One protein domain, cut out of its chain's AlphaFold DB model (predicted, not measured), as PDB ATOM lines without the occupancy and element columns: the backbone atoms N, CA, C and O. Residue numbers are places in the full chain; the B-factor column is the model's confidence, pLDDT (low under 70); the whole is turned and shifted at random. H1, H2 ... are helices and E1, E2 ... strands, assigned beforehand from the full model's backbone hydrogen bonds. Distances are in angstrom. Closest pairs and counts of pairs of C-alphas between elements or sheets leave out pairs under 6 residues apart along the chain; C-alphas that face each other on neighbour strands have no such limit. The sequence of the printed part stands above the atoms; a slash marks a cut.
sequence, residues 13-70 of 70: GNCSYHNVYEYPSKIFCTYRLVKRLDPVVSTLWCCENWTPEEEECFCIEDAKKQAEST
ATOM      1  N   GLY A  13     -29.179 -29.107  10.058       92.81
ATOM      2  CA  GLY A  13     -29.050 -29.850  11.313       92.81
ATOM      3  C   GLY A  13     -28.637 -29.042  12.553       92.81
ATOM      4  O   GLY A  13     -28.631 -29.619  13.628       92.81
ATOM      5  N   ASN A  14     -28.278 -27.754  12.434       93.31
ATOM      6  CA  ASN A  14     -28.086 -26.831  13.572       93.31
ATOM      7  C   ASN A  14     -28.924 -25.558  13.420       93.31
ATOM      8  O   ASN A  14     -28.517 -24.470  13.830       93.31
ATOM      9  N   CYS A  15     -30.076 -25.690  12.767       94.50
ATOM     10  CA  CYS A  15     -31.002 -24.590  12.572       94.50
ATOM     11  C   CYS A  15     -32.152 -24.673  13.577       94.50
ATOM     12  O   CYS A  15     -32.742 -25.735  13.699       94.50
ATOM     13  N   SER A  16     -32.595 -23.561  14.161       94.31
ATOM     14  CA  SER A  16     -33.745 -23.524  15.091       94.31
ATOM     15  C   SER A  16     -35.079 -24.052  14.532       94.31
ATOM     16  O   SER A  16     -36.045 -24.266  15.259       94.31
ATOM     17  N   TYR A  17     -35.165 -24.257  13.216       94.25
ATOM     18  CA  TYR A  17     -36.336 -24.828  12.547       94.25
ATOM     19  C   TYR A  17     -36.229 -26.338  12.293       94.25
ATOM     20  O   TYR A  17     -37.092 -26.902  11.611       94.25
ATOM     21  N   HIS A  18     -35.157 -26.981  12.752       93.69
ATOM     22  CA  HIS A  18     -34.888 -28.385  12.481       93.69
ATOM     23  C   HIS A  18     -35.629 -29.305  13.449       93.69
ATOM     24  O   HIS A  18     -35.776 -29.024  14.629       93.69
ATOM     25  N   ASN A  19     -36.116 -30.422  12.923       94.31
ATOM     26  CA  ASN A  19     -36.589 -31.562  13.693       94.31
ATOM     27  C   ASN A  19     -36.000 -32.833  13.085       94.31
ATOM     28  O   ASN A  19     -35.733 -32.891  11.883       94.31
ATOM     29  N   VAL A  20     -35.820 -33.870  13.897       92.12
ATOM     30  CA  VAL A  20     -35.343 -35.168  13.411       92.12
ATOM     31  C   VAL A  20     -36.375 -35.787  12.459       92.12
ATOM     32  O   VAL A  20     -37.573 -35.763  12.740       92.12
ATOM     33  N   TYR A  21     -35.909 -36.343  11.335       94.38
ATOM     34  CA  TYR A  21     -36.747 -37.086  10.387       94.38
ATOM     35  C   TYR A  21     -36.179 -38.480  10.094       94.38
ATOM     36  O   TYR A  21     -36.687 -39.468  10.612       94.38
ATOM     37  N   GLU A  22     -35.084 -38.563   9.335       94.88
ATOM     38  CA  GLU A  22     -34.354 -39.811   9.062       94.88
ATOM     39  C   GLU A  22     -32.929 -39.657   9.587       94.88
ATOM     40  O   GLU A  22     -32.006 -39.303   8.847       94.88
ATOM     41  N   TYR A  23     -32.765 -39.870  10.894       91.88
ATOM     42  CA  TYR A  23     -31.484 -39.676  11.564       91.88
ATOM     43  C   TYR A  23     -30.383 -40.597  10.996       91.88
ATOM     44  O   TYR A  23     -30.638 -41.787  10.809       91.88
ATOM     45  N   PRO A  24     -29.151 -40.100  10.770       93.25
ATOM     46  CA  PRO A  24     -28.727 -38.698  10.851       93.25
ATOM     47  C   PRO A  24     -28.841 -37.955   9.506       93.25
ATOM     48  O   PRO A  24     -28.541 -36.772   9.435       93.25
ATOM     49  N   SER A  25     -29.257 -38.624   8.431       94.19
ATOM     50  CA  SER A  25     -29.174 -38.136   7.046       94.19
ATOM     51  C   SER A  25     -30.105 -36.969   6.680       94.19
ATOM     52  O   SER A  25     -29.716 -36.099   5.893       94.19
ATOM     53  N   LYS A  26     -31.332 -36.938   7.219       96.12
ATOM     54  CA  LYS A  26     -32.346 -35.930   6.877       96.12
ATOM     55  C   LYS A  26     -33.034 -35.364   8.109       96.12
ATOM     56  O   LYS A  26     -33.361 -36.086   9.055       96.12
ATOM     57  N   ILE A  27     -33.361 -34.082   8.013       96.38
ATOM     58  CA  ILE A  27     -34.174 -33.349   8.978       96.38
ATOM     59  C   ILE A  27     -35.492 -32.912   8.346       96.38
ATOM     60  O   ILE A  27     -35.625 -32.792   7.125       96.38
ATOM     61  N   PHE A  28     -36.458 -32.628   9.208       97.12
ATOM     62  CA  PHE A  28     -37.706 -31.977   8.867       97.12
ATOM     63  C   PHE A  28     -37.626 -30.489   9.229       97.12
ATOM     64  O   PHE A  28     -37.482 -30.125  10.394       97.12
ATOM     65  N   CYS A  29     -37.723 -29.614   8.232       97.00
ATOM     66  CA  CYS A  29     -37.660 -28.167   8.395       97.00
ATOM     67  C   CYS A  29     -39.070 -27.575   8.535       97.00
ATOM     68  O   CYS A  29     -39.825 -27.473   7.561       97.00
ATOM     69  N   THR A  30     -39.415 -27.113   9.738       96.56
ATOM     70  CA  THR A  30     -40.735 -26.520  10.030       96.56
ATOM     71  C   THR A  30     -40.971 -25.221   9.267       96.56
ATOM     72  O   THR A  30     -42.084 -24.963   8.808       96.56
ATOM     73  N   TYR A  31     -39.918 -24.431   9.032       96.31
ATOM     74  CA  TYR A  31     -40.005 -23.220   8.218       96.31
ATOM     75  C   TYR A  31     -40.463 -23.525   6.784       96.31
ATOM     76  O   TYR A  31     -41.386 -22.891   6.269       96.31
ATOM     77  N   ARG A  32     -39.860 -24.534   6.141       96.94
ATOM     78  CA  ARG A  32     -40.221 -24.950   4.776       96.94
ATOM     79  C   ARG A  32     -41.646 -25.498   4.717       96.94
ATOM     80  O   ARG A  32     -42.373 -25.127   3.795       96.94
ATOM     81  N   LEU A  33     -42.078 -26.250   5.738       96.94
ATOM     82  CA  LEU A  33     -43.466 -26.705   5.867       96.94
ATOM     83  C   LEU A  33     -44.452 -25.526   5.844       96.94
ATOM     84  O   LEU A  33     -45.379 -25.511   5.034       96.94
ATOM     85  N   VAL A  34     -44.241 -24.511   6.690       97.00
ATOM     86  CA  VAL A  34     -45.124 -23.329   6.772       97.00
ATOM     87  C   VAL A  34     -45.146 -22.547   5.453       97.00
ATOM     88  O   VAL A  34     -46.172 -21.979   5.078       97.00
ATOM     89  N   LYS A  35     -44.039 -22.556   4.702       96.19
ATOM     90  CA  LYS A  35     -43.936 -21.946   3.367       96.19
ATOM     91  C   LYS A  35     -44.477 -22.824   2.230       96.19
ATOM     92  O   LYS A  35     -44.399 -22.401   1.081       96.19
ATOM     93  N   ARG A  36     -45.042 -24.004   2.528       96.31
ATOM     94  CA  ARG A  36     -45.511 -24.997   1.538       96.31
ATOM     95  C   ARG A  36     -44.412 -25.436   0.559       96.31
ATOM     96  O   ARG A  36     -44.685 -25.734  -0.600       96.31
ATOM     97  N   LEU A  37     -43.170 -25.449   1.030       96.31
ATOM     98  CA  LEU A  37     -42.019 -26.031   0.343       96.31
ATOM     99  C   LEU A  37     -41.801 -27.455   0.858       96.31
ATOM    100  O   LEU A  37     -42.315 -27.804   1.919       96.31
ATOM    101  N   ASP A  38     -41.004 -28.254   0.147       96.44
ATOM    102  CA  ASP A  38     -40.611 -29.587   0.620       96.44
ATOM    103  C   ASP A  38     -39.871 -29.475   1.967       96.44
ATOM    104  O   ASP A  38     -38.783 -28.889   1.987       96.44
ATOM    105  N   PRO A  39     -40.441 -29.951   3.089       96.19
ATOM    106  CA  PRO A  39     -39.852 -29.769   4.407       96.19
ATOM    107  C   PRO A  39     -38.722 -30.756   4.696       96.19
ATOM    108  O   PRO A  39     -37.951 -30.509   5.621       96.19
ATOM    109  N   VAL A  40     -38.602 -31.846   3.938       97.19
ATOM    110  CA  VAL A  40     -37.575 -32.859   4.177       97.19
ATOM    111  C   VAL A  40     -36.303 -32.447   3.447       97.19
ATOM    112  O   VAL A  40     -36.275 -32.339   2.225       97.19
ATOM    113  N   VAL A  41     -35.230 -32.194   4.194       96.38
ATOM    114  CA  VAL A  41     -33.946 -31.754   3.628       96.38
ATOM    115  C   VAL A  41     -32.782 -32.499   4.269       96.38
ATOM    116  O   VAL A  41     -32.912 -33.057   5.357       96.38
ATOM    117  N   SER A  42     -31.632 -32.520   3.593       95.88
ATOM    118  CA  SER A  42     -30.415 -33.116   4.152       95.88
ATOM    119  C   SER A  42     -29.963 -32.361   5.401       95.88
ATOM    120  O   SER A  42     -29.979 -31.127   5.435       95.88
ATOM    121  N   THR A  43     -29.510 -33.106   6.406       95.38
ATOM    122  CA  THR A  43     -28.959 -32.557   7.651       95.38
ATOM    123  C   THR A  43     -27.765 -31.636   7.394       95.38
ATOM    124  O   THR A  43     -27.625 -30.623   8.074       95.38
ATOM    125  N   LEU A  44     -26.949 -31.946   6.378       94.81
ATOM    126  CA  LEU A  44     -25.755 -31.183   5.986       94.81
ATOM    127  C   LEU A  44     -26.023 -30.140   4.888       94.81
ATOM    128  O   LEU A  44     -25.095 -29.531   4.362       94.81
ATOM    129  N   TRP A  45     -27.279 -29.927   4.502       95.25
ATOM    130  CA  TRP A  45     -27.642 -28.827   3.608       95.25
ATOM    131  C   TRP A  45     -27.877 -27.540   4.403       95.25
ATOM    132  O   TRP A  45     -28.046 -27.605   5.608       95.25
ATOM    133  N   CYS A  46     -27.910 -26.368   3.770       94.38
ATOM    134  CA  CYS A  46     -28.264 -25.110   4.431       94.38
ATOM    135  C   CYS A  46     -29.128 -24.252   3.509       94.38
ATOM    136  O   CYS A  46     -28.835 -24.119   2.322       94.38
ATOM    137  N   CYS A  47     -30.169 -23.631   4.066       93.06
ATOM    138  CA  CYS A  47     -30.999 -22.665   3.348       93.06
ATOM    139  C   CYS A  47     -30.664 -21.220   3.746       93.06
ATOM    140  O   CYS A  47     -30.049 -20.975   4.781       93.06
ATOM    141  N   GLU A  48     -31.124 -20.250   2.955       93.06
ATOM    142  CA  GLU A  48     -30.927 -18.813   3.220       93.06
ATOM    143  C   GLU A  48     -31.634 -18.318   4.494       93.06
ATOM    144  O   GLU A  48     -31.264 -17.290   5.046       93.06
ATOM    145  N   ASN A  49     -32.637 -19.060   4.977       93.38
ATOM    146  CA  ASN A  49     -33.429 -18.727   6.168       93.38
ATOM    147  C   ASN A  49     -32.889 -19.416   7.433       93.38
ATOM    148  O   ASN A  49     -33.613 -19.582   8.413       93.38
ATOM    149  N   TRP A  50     -31.641 -19.884   7.390       94.25
ATOM    150  CA  TRP A  50     -30.998 -20.518   8.530       94.25
ATOM    151  C   TRP A  50     -30.945 -19.562   9.725       94.25
ATOM    152  O   TRP A  50     -30.567 -18.398   9.597       94.25
ATOM    153  N   THR A  51     -31.308 -20.086  10.888       92.56
ATOM    154  CA  THR A  51     -31.297 -19.389  12.176       92.56
ATOM    155  C   THR A  51     -30.577 -20.290  13.171       92.56
ATOM    156  O   THR A  51     -30.900 -21.478  13.180       92.56
ATOM    157  N   PRO A  52     -29.611 -19.782  13.957       90.38
ATOM    158  CA  PRO A  52     -28.827 -20.612  14.867       90.38
ATOM    159  C   PRO A  52     -29.722 -21.324  15.882       90.38
ATOM    160  O   PRO A  52     -30.635 -20.717  16.435       90.38
ATOM    161  N   GLU A  53     -29.447 -22.607  16.099       88.00
ATOM    162  CA  GLU A  53     -29.943 -23.366  17.247       88.00
ATOM    163  C   GLU A  53     -29.069 -23.077  18.477       88.00
ATOM    164  O   GLU A  53     -27.838 -23.041  18.366       88.00
ATOM    165  N   GLU A  54     -29.695 -22.853  19.635       82.00
ATOM    166  CA  GLU A  54     -28.977 -22.636  20.904       82.00
ATOM    167  C   GLU A  54     -28.615 -23.965  21.581       82.00
ATOM    168  O   GLU A  54     -27.617 -24.047  22.299       82.00
ATOM    169  N   GLU A  55     -29.392 -25.015  21.314       82.19
ATOM    170  CA  GLU A  55     -29.162 -26.364  21.821       82.19
ATOM    171  C   GLU A  55     -28.117 -27.134  20.992       82.19
ATOM    172  O   GLU A  55     -28.036 -27.043  19.763       82.19
ATOM    173  N   GLU A  56     -27.298 -27.937  21.669       78.50
ATOM    174  CA  GLU A  56     -26.339 -28.819  21.004       78.50
ATOM    175  C   GLU A  56     -27.058 -30.050  20.414       78.50
ATOM    176  O   GLU A  56     -27.680 -30.816  21.149       78.50
ATOM    177  N   CYS A  57     -26.941 -30.281  19.094       83.06
ATOM    178  CA  CYS A  57     -27.331 -31.550  18.454       83.06
ATOM    179  C   CYS A  57     -26.129 -32.281  17.836       83.06
ATOM    180  O   CYS A  57     -25.335 -31.695  17.099       83.06
ATOM    181  N   PHE A  58     -26.089 -33.607  18.008       89.06
ATOM    182  CA  PHE A  58     -25.151 -34.525  17.339       89.06
ATOM    183  C   PHE A  58     -25.546 -34.877  15.892       89.06
ATOM    184  O   PHE A  58     -24.819 -35.583  15.194       89.06
ATOM    185  N   CYS A  59     -26.674 -34.342  15.414       89.44
ATOM    186  CA  CYS A  59     -27.245 -34.551  14.087       89.44
ATOM    187  C   CYS A  59     -26.196 -34.373  12.974       89.44
ATOM    188  O   CYS A  59     -26.077 -35.195  12.068       89.44
ATOM    189  N   ILE A  60     -25.422 -33.286  13.050       91.56
ATOM    190  CA  ILE A  60     -24.404 -32.937  12.051       91.56
ATOM    191  C   ILE A  60     -23.203 -33.872  12.139       91.56
ATOM    192  O   ILE A  60     -22.699 -34.308  11.106       91.56
ATOM    193  N   GLU A  61     -22.731 -34.167  13.350       92.81
ATOM    194  CA  GLU A  61     -21.563 -35.024  13.557       92.81
ATOM    195  C   GLU A  61     -21.807 -36.421  12.993       92.81
ATOM    196  O   GLU A  61     -20.982 -36.948  12.251       92.81
ATOM    197  N   ASP A  62     -22.971 -36.996  13.283       94.44
ATOM    198  CA  ASP A  62     -23.319 -38.330  12.807       94.44
ATOM    199  C   ASP A  62     -23.640 -38.344  11.310       94.44
ATOM    200  O   ASP A  62     -23.298 -39.307  10.620       94.44
ATOM    201  N   ALA A  63     -24.211 -37.264  10.767       93.88
ATOM    202  CA  ALA A  63     -24.419 -37.136   9.327       93.88
ATOM    203  C   ALA A  63     -23.088 -37.076   8.563       93.88
ATOM    204  O   ALA A  63     -22.961 -37.691   7.505       93.88
ATOM    205  N   LYS A  64     -22.079 -36.379   9.109       92.88
ATOM    206  CA  LYS A  64     -20.721 -36.352   8.542       92.88
ATOM    207  C   LYS A  64     -20.078 -37.739   8.575       92.88
ATOM    208  O   LYS A  64     -19.635 -38.207   7.532       92.88
ATOM    209  N   LYS A  65     -20.125 -38.437   9.717       94.25
ATOM    210  CA  LYS A  65     -19.609 -39.817   9.836       94.25
ATOM    211  C   LYS A  65     -20.266 -40.768   8.829       94.25
ATOM    212  O   LYS A  65     -19.589 -41.605   8.236       94.25
ATOM    213  N   GLN A  66     -21.581 -40.643   8.618       93.25
ATOM    214  CA  GLN A  66     -22.311 -41.456   7.641       93.25
ATOM    215  C   GLN A  66     -21.867 -41.163   6.201       93.25
ATOM    216  O   GLN A  66     -21.699 -42.098   5.418       93.25
ATOM    217  N   ALA A  67     -21.658 -39.890   5.861       88.25
ATOM    218  CA  ALA A  67     -21.183 -39.479   4.542       88.25
ATOM    219  C   ALA A  67     -19.740 -39.936   4.262       88.25
ATOM    220  O   ALA A  67     -19.423 -40.252   3.124       88.25
ATOM    221  N   GLU A  68     -18.883 -40.003   5.283       87.81
ATOM    222  CA  GLU A  68     -17.504 -40.508   5.168       87.81
ATOM    223  C   GLU A  68     -17.420 -42.041   5.089       87.81
ATOM    224  O   GLU A  68     -16.420 -42.585   4.626       87.81
ATOM    225  N   SER A  69     -18.460 -42.745   5.547       77.56
ATOM    226  CA  SER A  69     -18.521 -44.214   5.555       77.56
ATOM    227  C   SER A  69     -19.139 -44.814   4.282       77.56
ATOM    228  O   SER A  69     -19.241 -46.039   4.191       77.56
ATOM    229  N   THR A  70     -19.586 -43.976   3.339       57.12
ATOM    230  CA  THR A  70     -20.218 -44.371   2.066       57.12
ATOM    231  C   THR A  70     -19.272 -44.122   0.902       57.12
ATOM    232  O   THR A  70     -19.106 -45.052   0.081       57.12
TER     233      THR A  70
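What this domain is: This is residues 13 to 70 of the 70 residues of an uncharacterized protein of Candidatus Bathyarchaeota archaeon (UniProt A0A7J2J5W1). A small, three-stranded antiparallel sheet sits between two helices, the short H1 near one end of the domain and the longer H2 near the other. From the edge strand E3 a wide loop, residues 43 to 58, swings round to H2. The printed part has 58 residues, with the order E1, E2, H1, E3, H2 along the chain and E1, E2, E3 across the sheet. The class is mixed, helices and strands, though under half of the residues are in named elements. The whole is compact, with a radius of gyration of the C-alphas of 11.0 A, and spans 34 by 24 by 18 A.

How they stand to each other: In the sheet, E2, residues 26 to 29, is the inner strand. E1, residues 18 to 22, is its antiparallel neighbour at 143 degrees and forms a hairpin with it; N 19 and O 28 are 2.9 A apart, N 28 and O 19 2.8 A, within hydrogen-bond range. E3, residues 40 to 42, is antiparallel to E2 at 130 degrees, with N 27 and O 41 within hydrogen-bond range at 2.9 A. H1, residues 30 to 34, is on the sheet but only grazes it, with residues 30 to 33; its closest C-alphas to E1 are those of Thr 30 and His 18, 6.6 A apart. H2, residues 59 to 68, is on the sheet and also only grazes it, with residues 59 to 63. H1 and H2 are apart. In both helices every O i to N i+4 pair is within hydrogen-bond range.

Where its parts are: E1 begins at C-alpha 18 (-34.888, -28.385, 12.481) and is 11.9 A long; E2 is 9.5 A long. H2, 14.5 A long, ends at C-alpha 68 (-17.504, -40.508, 5.168).

The domain as a whole: The C-alphas of Lys 35 and Ser 69 are the two farthest apart, at 33.9 A. The printed part has no cut. The link from E3 to H2 is long, with 16 residues; the others are tight. Residue 70 is under 70 in pLDDT.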